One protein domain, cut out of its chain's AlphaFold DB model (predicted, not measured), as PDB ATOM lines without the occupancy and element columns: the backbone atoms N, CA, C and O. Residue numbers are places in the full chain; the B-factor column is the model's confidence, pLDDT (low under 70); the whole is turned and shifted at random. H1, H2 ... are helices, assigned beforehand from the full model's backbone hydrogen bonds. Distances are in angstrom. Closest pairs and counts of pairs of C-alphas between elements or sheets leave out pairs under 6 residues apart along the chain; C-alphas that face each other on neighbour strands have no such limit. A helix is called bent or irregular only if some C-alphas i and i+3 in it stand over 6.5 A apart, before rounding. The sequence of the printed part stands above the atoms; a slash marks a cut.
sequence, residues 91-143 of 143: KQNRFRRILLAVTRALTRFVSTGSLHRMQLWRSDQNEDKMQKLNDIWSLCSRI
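This is residues 91 to 143 of the 143 residues of an uncharacterized protein of Vespula germanica (UniProt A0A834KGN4). A long, sharply bent helix, H1, makes a hook with H2, which folds back loosely beside its second arm, H1b; residues 91 to 109 of the first arm, H1a, stick out. The printed part has 53 residues, all helix in class, with two named helices, H1 then H2, and no named strand. It is only just loose, close to extended: the radius of gyration of the C-alphas is 14.9 A and the spans are 46 by 21 by 14 A.

H1, residues 91 to 124, was assigned as one helix by its hydrogen bonds but is bent, with C-alphas 111 and 114 6.7 A apart. H1a, residues 91 to 111, measures 30.2 A from C-alpha 91 at (-41.941, 29.500, -45.592); H1b, residues 114 to 124, measures 15.9 A. H2, residues 127 to 140, measures 20.2 A, ending at C-alpha 140 (-19.250, 12.606, -43.622).

H1a and H1b stand at a steep tilt of 61 degrees. H1b and H2 are close but not clearly touching, the closest C-alphas, of Trp 121 and Met 130, 7.7 A apart; they run opposite ways at a shallow tilt of 26 degrees. H1a and H2 are apart. Every O i to N i+4 pair is within hydrogen-bond range in H1a and H1b, and 9 of 10 in H2.

The farthest C-alphas, of Lys 91 and Gln 125, are 46.6 A apart. The printed part has no cut, and the link from H1 to H2 is tight. Mean pLDDT of the printed part is 70.4, with residues 111 to 127 among those under 70.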
ATOM      1  N   LYS A  91     -42.453  30.861 -45.794       70.00
ATOM      2  CA  LYS A  91     -41.941  29.500 -45.592       70.00
ATOM      3  C   LYS A  91     -40.538  29.349 -46.181       70.00
ATOM      4  O   LYS A  91     -39.649  28.857 -45.489       70.00
ATOM      5  N   GLN A  92     -40.297  29.836 -47.400       73.56
ATOM      6  CA  GLN A  92     -38.973  29.771 -48.037       73.56
ATOM      7  C   GLN A  92     -37.903  30.548 -47.256       73.56
ATOM      8  O   GLN A  92     -36.787  30.058 -47.073       73.56
ATOM      9  N   ASN A  93     -38.248  31.724 -46.730       78.50
ATOM     10  CA  ASN A  93     -37.329  32.510 -45.907       78.50
ATOM     11  C   ASN A  93     -37.007  31.826 -44.570       78.50
ATOM     12  O   ASN A  93     -35.861  31.883 -44.118       78.50
ATOM     13  N   ARG A  94     -37.971  31.123 -43.961       78.06
ATOM     14  CA  ARG A  94     -37.717  30.291 -42.771       78.06
ATOM     15  C   ARG A  94     -36.799  29.111 -43.088       78.06
ATOM     16  O   ARG A  94     -35.838  28.903 -42.355       78.06
ATOM     17  N   PHE A  95     -37.018  28.405 -44.200       82.12
ATOM     18  CA  PHE A  95     -36.136  27.310 -44.628       82.12
ATOM     19  C   PHE A  95     -34.695  27.772 -44.851       82.12
ATOM     20  O   PHE A  95     -33.771  27.126 -44.366       82.12
ATOM     21  N   ARG A  96     -34.485  28.918 -45.509       82.44
ATOM     22  CA  ARG A  96     -33.137  29.482 -45.702       82.44
ATOM     23  C   ARG A  96     -32.446  29.811 -44.381       82.44
ATOM     24  O   ARG A  96     -31.256  29.553 -44.240       82.44
ATOM     25  N   ARG A  97     -33.182  30.345 -43.402       84.56
ATOM     26  CA  ARG A  97     -32.637  30.635 -42.064       84.56
ATOM     27  C   ARG A  97     -32.273  29.362 -41.307       84.56
ATOM     28  O   ARG A  97     -31.206  29.317 -40.706       84.56
ATOM     29  N   ILE A  98     -33.127  28.342 -41.372       85.75
ATOM     30  CA  ILE A  98     -32.864  27.038 -40.751       85.75
ATOM     31  C   ILE A  98     -31.628  26.398 -41.384       85.75
ATOM     32  O   ILE A  98     -30.730  25.986 -40.661       85.75
ATOM     33  N   LEU A  99     -31.534  26.389 -42.716       87.75
ATOM     34  CA  LEU A  99     -30.360  25.876 -43.423       87.75
ATOM     35  C   LEU A  99     -29.089  26.615 -43.003       87.75
ATOM     36  O   LEU A  99     -28.119  25.973 -42.629       87.75
ATOM     37  N   LEU A 100     -29.110  27.950 -42.969       86.75
ATOM     38  CA  LEU A 100     -27.949  28.740 -42.553       86.75
ATOM     39  C   LEU A 100     -27.536  28.456 -41.097       86.75
ATOM     40  O   LEU A 100     -26.344  28.408 -40.794       86.75
ATOM     41  N   ALA A 101     -28.508  28.266 -40.200       82.94
ATOM     42  CA  ALA A 101     -28.258  27.920 -38.805       82.94
ATOM     43  C   ALA A 101     -27.635  26.522 -38.674       82.94
ATOM     44  O   ALA A 101     -26.635  26.367 -37.977       82.94
ATOM     45  N   VAL A 102     -28.169  25.532 -39.397       88.19
ATOM     46  CA  VAL A 102     -27.636  24.162 -39.421       88.19
ATOM     47  C   VAL A 102     -26.233  24.139 -40.020       88.19
ATOM     48  O   VAL A 102     -25.336  23.552 -39.426       88.19
ATOM     49  N   THR A 103     -25.998  24.822 -41.142       83.19
ATOM     50  CA  THR A 103     -24.663  24.897 -41.748       83.19
ATOM     51  C   THR A 103     -23.664  25.537 -40.791       83.19
ATOM     52  O   THR A 103     -22.593  24.977 -40.592       83.19
ATOM     53  N   ARG A 104     -24.013  26.645 -40.122       81.88
ATOM     54  CA  ARG A 104     -23.136  27.264 -39.111       81.88
ATOM     55  C   ARG A 104     -22.852  26.342 -37.926       81.88
ATOM     56  O   ARG A 104     -21.715  26.311 -37.462       81.88
ATOM     57  N   ALA A 105     -23.850  25.596 -37.455       73.44
ATOM     58  CA  ALA A 105     -23.670  24.619 -36.385       73.44
ATOM     59  C   ALA A 105     -22.731  23.480 -36.814       73.44
ATOM     60  O   ALA A 105     -21.814  23.139 -36.072       73.44
ATOM     61  N   LEU A 106     -22.890  22.956 -38.033       77.62
ATOM     62  CA  LEU A 106     -22.005  21.936 -38.601       77.62
ATOM     63  C   LEU A 106     -20.580  22.457 -38.791       77.62
ATOM     64  O   LEU A 106     -19.631  21.769 -38.433       77.62
ATOM     65  N   THR A 107     -20.409  23.681 -39.301       77.25
ATOM     66  CA  THR A 107     -19.080  24.289 -39.435       77.25
ATOM     67  C   THR A 107     -18.419  24.439 -38.071       77.25
ATOM     68  O   THR A 107     -17.264  24.049 -37.929       77.25
ATOM     69  N   ARG A 108     -19.156  24.915 -37.053       73.50
ATOM     70  CA  ARG A 108     -18.639  24.984 -35.680       73.50
ATOM     71  C   ARG A 108     -18.263  23.613 -35.142       73.50
ATOM     72  O   ARG A 108     -17.162  23.489 -34.614       73.50
ATOM     73  N   PHE A 109     -19.105  22.602 -35.335       70.62
ATOM     74  CA  PHE A 109     -18.840  21.225 -34.919       70.62
ATOM     75  C   PHE A 109     -17.589  20.642 -35.588       70.62
ATOM     76  O   PHE A 109     -16.751  20.055 -34.915       70.62
ATOM     77  N   VAL A 110     -17.397  20.860 -36.892       74.38
ATOM     78  CA  VAL A 110     -16.190  20.414 -37.607       74.38
ATOM     79  C   VAL A 110     -14.946  21.153 -37.107       74.38
ATOM     80  O   VAL A 110     -13.911  20.525 -36.895       74.38
ATOM     81  N   SER A 111     -15.039  22.464 -36.861       68.94
ATOM     82  CA  SER A 111     -13.901  23.259 -36.372       68.94
ATOM     83  C   SER A 111     -13.540  23.001 -34.903       68.94
ATOM     84  O   SER A 111     -12.371  23.087 -34.547       68.94
ATOM     85  N   THR A 112     -14.512  22.653 -34.055       60.72
ATOM     86  CA  THR A 112     -14.284  22.317 -32.632       60.72
ATOM     87  C   THR A 112     -14.068  20.823 -32.402       60.72
ATOM     88  O   THR A 112     -13.542  20.425 -31.363       60.72
ATOM     89  N   GLY A 113     -14.401  19.986 -33.388       56.88
ATOM     90  CA  GLY A 113     -14.253  18.539 -33.326       56.88
ATOM     91  C   GLY A 113     -12.818  18.082 -33.077       56.88
ATOM     92  O   GLY A 113     -12.632  17.044 -32.458       56.88
ATOM     93  N   SER A 114     -11.791  18.848 -33.458       54.41
ATOM     94  CA  SER A 114     -10.399  18.499 -33.128       54.41
ATOM     95  C   SER A 114     -10.065  18.698 -31.641       54.41
ATOM     96  O   SER A 114      -9.349  17.876 -31.070       54.41
ATOM     97  N   LEU A 115     -10.625  19.730 -30.999       56.44
ATOM     98  CA  LEU A 115     -10.399  20.056 -29.584       56.44
ATOM     99  C   LEU A 115     -11.177  19.120 -28.654       56.44
ATOM    100  O   LEU A 115     -10.604  18.548 -27.725       56.44
ATOM    101  N   HIS A 116     -12.455  18.866 -28.948       56.00
ATOM    102  CA  HIS A 116     -13.249  17.918 -28.161       56.00
ATOM    103  C   HIS A 116     -12.831  16.461 -28.375       56.00
ATOM    104  O   HIS A 116     -12.914  15.662 -27.445       56.00
ATOM    105  N   ARG A 117     -12.307  16.101 -29.554       52.75
ATOM    106  CA  ARG A 117     -11.766  14.757 -29.799       52.75
ATOM    107  C   ARG A 117     -10.566  14.448 -28.911       52.75
ATOM    108  O   ARG A 117     -10.457  13.315 -28.455       52.75
ATOM    109  N   MET A 118      -9.696  15.420 -28.630       55.19
ATOM    110  CA  MET A 118      -8.582  15.204 -27.698       55.19
ATOM    111  C   MET A 118      -9.046  15.083 -26.242       55.19
ATOM    112  O   MET A 118      -8.493  14.268 -25.506       55.19
ATOM    113  N   GLN A 119     -10.071  15.834 -25.830       59.56
ATOM    114  CA  GLN A 119     -10.637  15.716 -24.480       59.56
ATOM    115  C   GLN A 119     -11.369  14.381 -24.272       59.56
ATOM    116  O   GLN A 119     -11.100  13.704 -23.283       59.56
ATOM    117  N   LEU A 120     -12.201  13.948 -25.229       57.22
ATOM    118  CA  LEU A 120     -12.882  12.646 -25.165       57.22
ATOM    119  C   LEU A 120     -11.891  11.470 -25.232       57.22
ATOM    120  O   LEU A 120     -12.089  10.437 -24.593       57.22
ATOM    121  N   TRP A 121     -10.807  11.625 -26.000       59.25
ATOM    122  CA  TRP A 121      -9.731  10.636 -26.087       59.25
ATOM    123  C   TRP A 121      -8.992  10.474 -24.756       59.25
ATOM    124  O   TRP A 121      -8.717   9.346 -24.346       59.25
ATOM    125  N   ARG A 122      -8.728  11.583 -24.053       58.47
ATOM    126  CA  ARG A 122      -8.076  11.556 -22.737       58.47
ATOM    127  C   ARG A 122      -8.948  10.937 -21.647       58.47
ATOM    128  O   ARG A 122      -8.396  10.308 -20.752       58.47
ATOM    129  N   SER A 123     -10.271  11.086 -21.712       64.06
ATOM    130  CA  SER A 123     -11.166  10.601 -20.653       64.06
ATOM    131  C   SER A 123     -11.519   9.116 -20.744       64.06
ATOM    132  O   SER A 123     -11.875   8.532 -19.727       64.06
ATOM    133  N   ASP A 124     -11.474   8.504 -21.934       57.50
ATOM    134  CA  ASP A 124     -12.100   7.185 -22.134       57.50
ATOM    135  C   ASP A 124     -11.118   6.060 -22.516       57.50
ATOM    136  O   ASP A 124     -11.512   4.905 -22.413       57.50
ATOM    137  N   GLN A 125      -9.877   6.357 -22.958       59.66
ATOM    138  CA  GLN A 125      -8.826   5.398 -23.407       59.66
ATOM    139  C   GLN A 125      -9.312   4.174 -24.232       59.66
ATOM    140  O   GLN A 125      -8.600   3.190 -24.398       59.66
ATOM    141  N   ASN A 126     -10.521   4.223 -24.790       65.25
ATOM    142  CA  ASN A 126     -11.164   3.104 -25.459       65.25
ATOM    143  C   ASN A 126     -10.975   3.262 -26.966       65.25
ATOM    144  O   ASN A 126     -11.715   3.997 -27.630       65.25
ATOM    145  N   GLU A 127      -9.985   2.551 -27.501       69.44
ATOM    146  CA  GLU A 127      -9.645   2.521 -28.929       69.44
ATOM    147  C   GLU A 127     -10.859   2.149 -29.808       69.44
ATOM    148  O   GLU A 127     -11.079   2.750 -30.862       69.44
ATOM    149  N   ASP A 128     -11.743   1.280 -29.309       72.94
ATOM    150  CA  ASP A 128     -12.960   0.842 -30.009       72.94
ATOM    151  C   ASP A 128     -13.966   1.973 -30.287       72.94
ATOM    152  O   ASP A 128     -14.673   1.967 -31.302       72.94
ATOM    153  N   LYS A 129     -14.060   2.971 -29.398       69.19
ATOM    154  CA  LYS A 129     -14.961   4.124 -29.593       69.19
ATOM    155  C   LYS A 129     -14.384   5.108 -30.614       69.19
ATOM    156  O   LYS A 129     -15.135   5.721 -31.375       69.19
ATOM    157  N   MET A 130     -13.057   5.215 -30.673       64.12
ATOM    158  CA  MET A 130     -12.340   6.040 -31.649       64.12
ATOM    159  C   MET A 130     -12.509   5.518 -33.074       64.12
ATOM    160  O   MET A 130     -12.701   6.317 -33.993       64.12
ATOM    161  N   GLN A 131     -12.510   4.195 -33.253       73.75
ATOM    162  CA  GLN A 131     -12.736   3.587 -34.563       73.75
ATOM    163  C   GLN A 131     -14.123   3.952 -35.114       73.75
ATOM    164  O   GLN A 131     -14.241   4.397 -36.254       73.75
ATOM    165  N   LYS A 132     -15.163   3.898 -34.269       77.56
ATOM    166  CA  LYS A 132     -16.532   4.291 -34.649       77.56
ATOM    167  C   LYS A 132     -16.646   5.772 -35.015       77.56
ATOM    168  O   LYS A 132     -17.336   6.110 -35.973       77.56
ATOM    169  N   LEU A 133     -15.972   6.657 -34.279       72.31
ATOM    170  CA  LEU A 133     -15.953   8.089 -34.600       72.31
ATOM    171  C   LEU A 133     -15.215   8.371 -35.914       72.31
ATOM    172  O   LEU A 133     -15.683   9.186 -36.708       72.31
ATOM    173  N   ASN A 134     -14.105   7.675 -36.177       75.69
ATOM    174  CA  ASN A 134     -13.393   7.770 -37.454       75.69
ATOM    175  C   ASN A 134     -14.243   7.275 -38.629       75.69
ATOM    176  O   ASN A 134     -14.249   7.921 -39.676       75.69
ATOM    177  N   ASP A 135     -14.990   6.184 -38.459       80.62
ATOM    178  CA  ASP A 135     -15.870   5.661 -39.509       80.62
ATOM    179  C   ASP A 135     -17.009   6.635 -39.837       80.62
ATOM    180  O   ASP A 135     -17.274   6.904 -41.010       80.62
ATOM    181  N   ILE A 136     -17.632   7.237 -38.817       75.88
ATOM    182  CA  ILE A 136     -18.660   8.276 -38.997       75.88
ATOM    183  C   ILE A 136     -18.080   9.476 -39.752       75.88
ATOM    184  O   ILE A 136     -18.706  10.001 -40.673       75.88
ATOM    185  N   TRP A 137     -16.868   9.896 -39.398       69.38
ATOM    186  CA  TRP A 137     -16.252  11.069 -40.004       69.38
ATOM    187  C   TRP A 137     -15.777  10.816 -41.441       69.38
ATOM    188  O   TRP A 137     -15.976  11.660 -42.313       69.38
ATOM    189  N   SER A 138     -15.253   9.617 -41.715       74.12
ATOM    190  CA  SER A 138     -14.973   9.112 -43.065       74.12
ATOM    191  C   SER A 138     -16.225   9.133 -43.946       74.12
ATOM    192  O   SER A 138     -16.160   9.535 -45.109       74.12
ATOM    193  N   LEU A 139     -17.382   8.772 -43.382       72.94
ATOM    194  CA  LEU A 139     -18.663   8.830 -44.081       72.94
ATOM    195  C   LEU A 139     -19.070  10.275 -44.405       72.94
ATOM    196  O   LEU A 139     -19.473  10.560 -45.529       72.94
ATOM    197  N   CYS A 140     -18.928  11.189 -43.440       64.62
ATOM    198  CA  CYS A 140     -19.250  12.606 -43.622       64.62
ATOM    199  C   CYS A 140     -18.310  13.323 -44.600       64.62
ATOM    200  O   CYS A 140     -18.748  14.253 -45.262       64.62
ATOM    201  N   SER A 141     -17.046  12.905 -44.711       62.78
ATOM    202  CA  SER A 141     -16.078  13.515 -45.634       62.78
ATOM    203  C   SER A 141     -16.230  13.048 -47.088       62.78
ATOM    204  O   SER A 141     -15.568  13.597 -47.968       62.78
ATOM    205  N   ARG A 142     -17.038  12.012 -47.346       67.50
ATOM    206  CA  ARG A 142     -17.328  11.498 -48.698       67.50
ATOM    207  C   ARG A 142     -18.573  12.120 -49.341       67.50
ATOM    208  O   ARG A 142     -18.835  11.825 -50.504       67.50
ATOM    209  N   ILE A 143     -19.336  12.918 -48.591       55.41
ATOM    210  CA  ILE A 143     -20.516  13.670 -49.049       55.41
ATOM    211  C   ILE A 143     -20.075  15.089 -49.401       55.41
ATOM    212  O   ILE A 143     -20.546  15.598 -50.440       55.41
TER     213      ILE A 143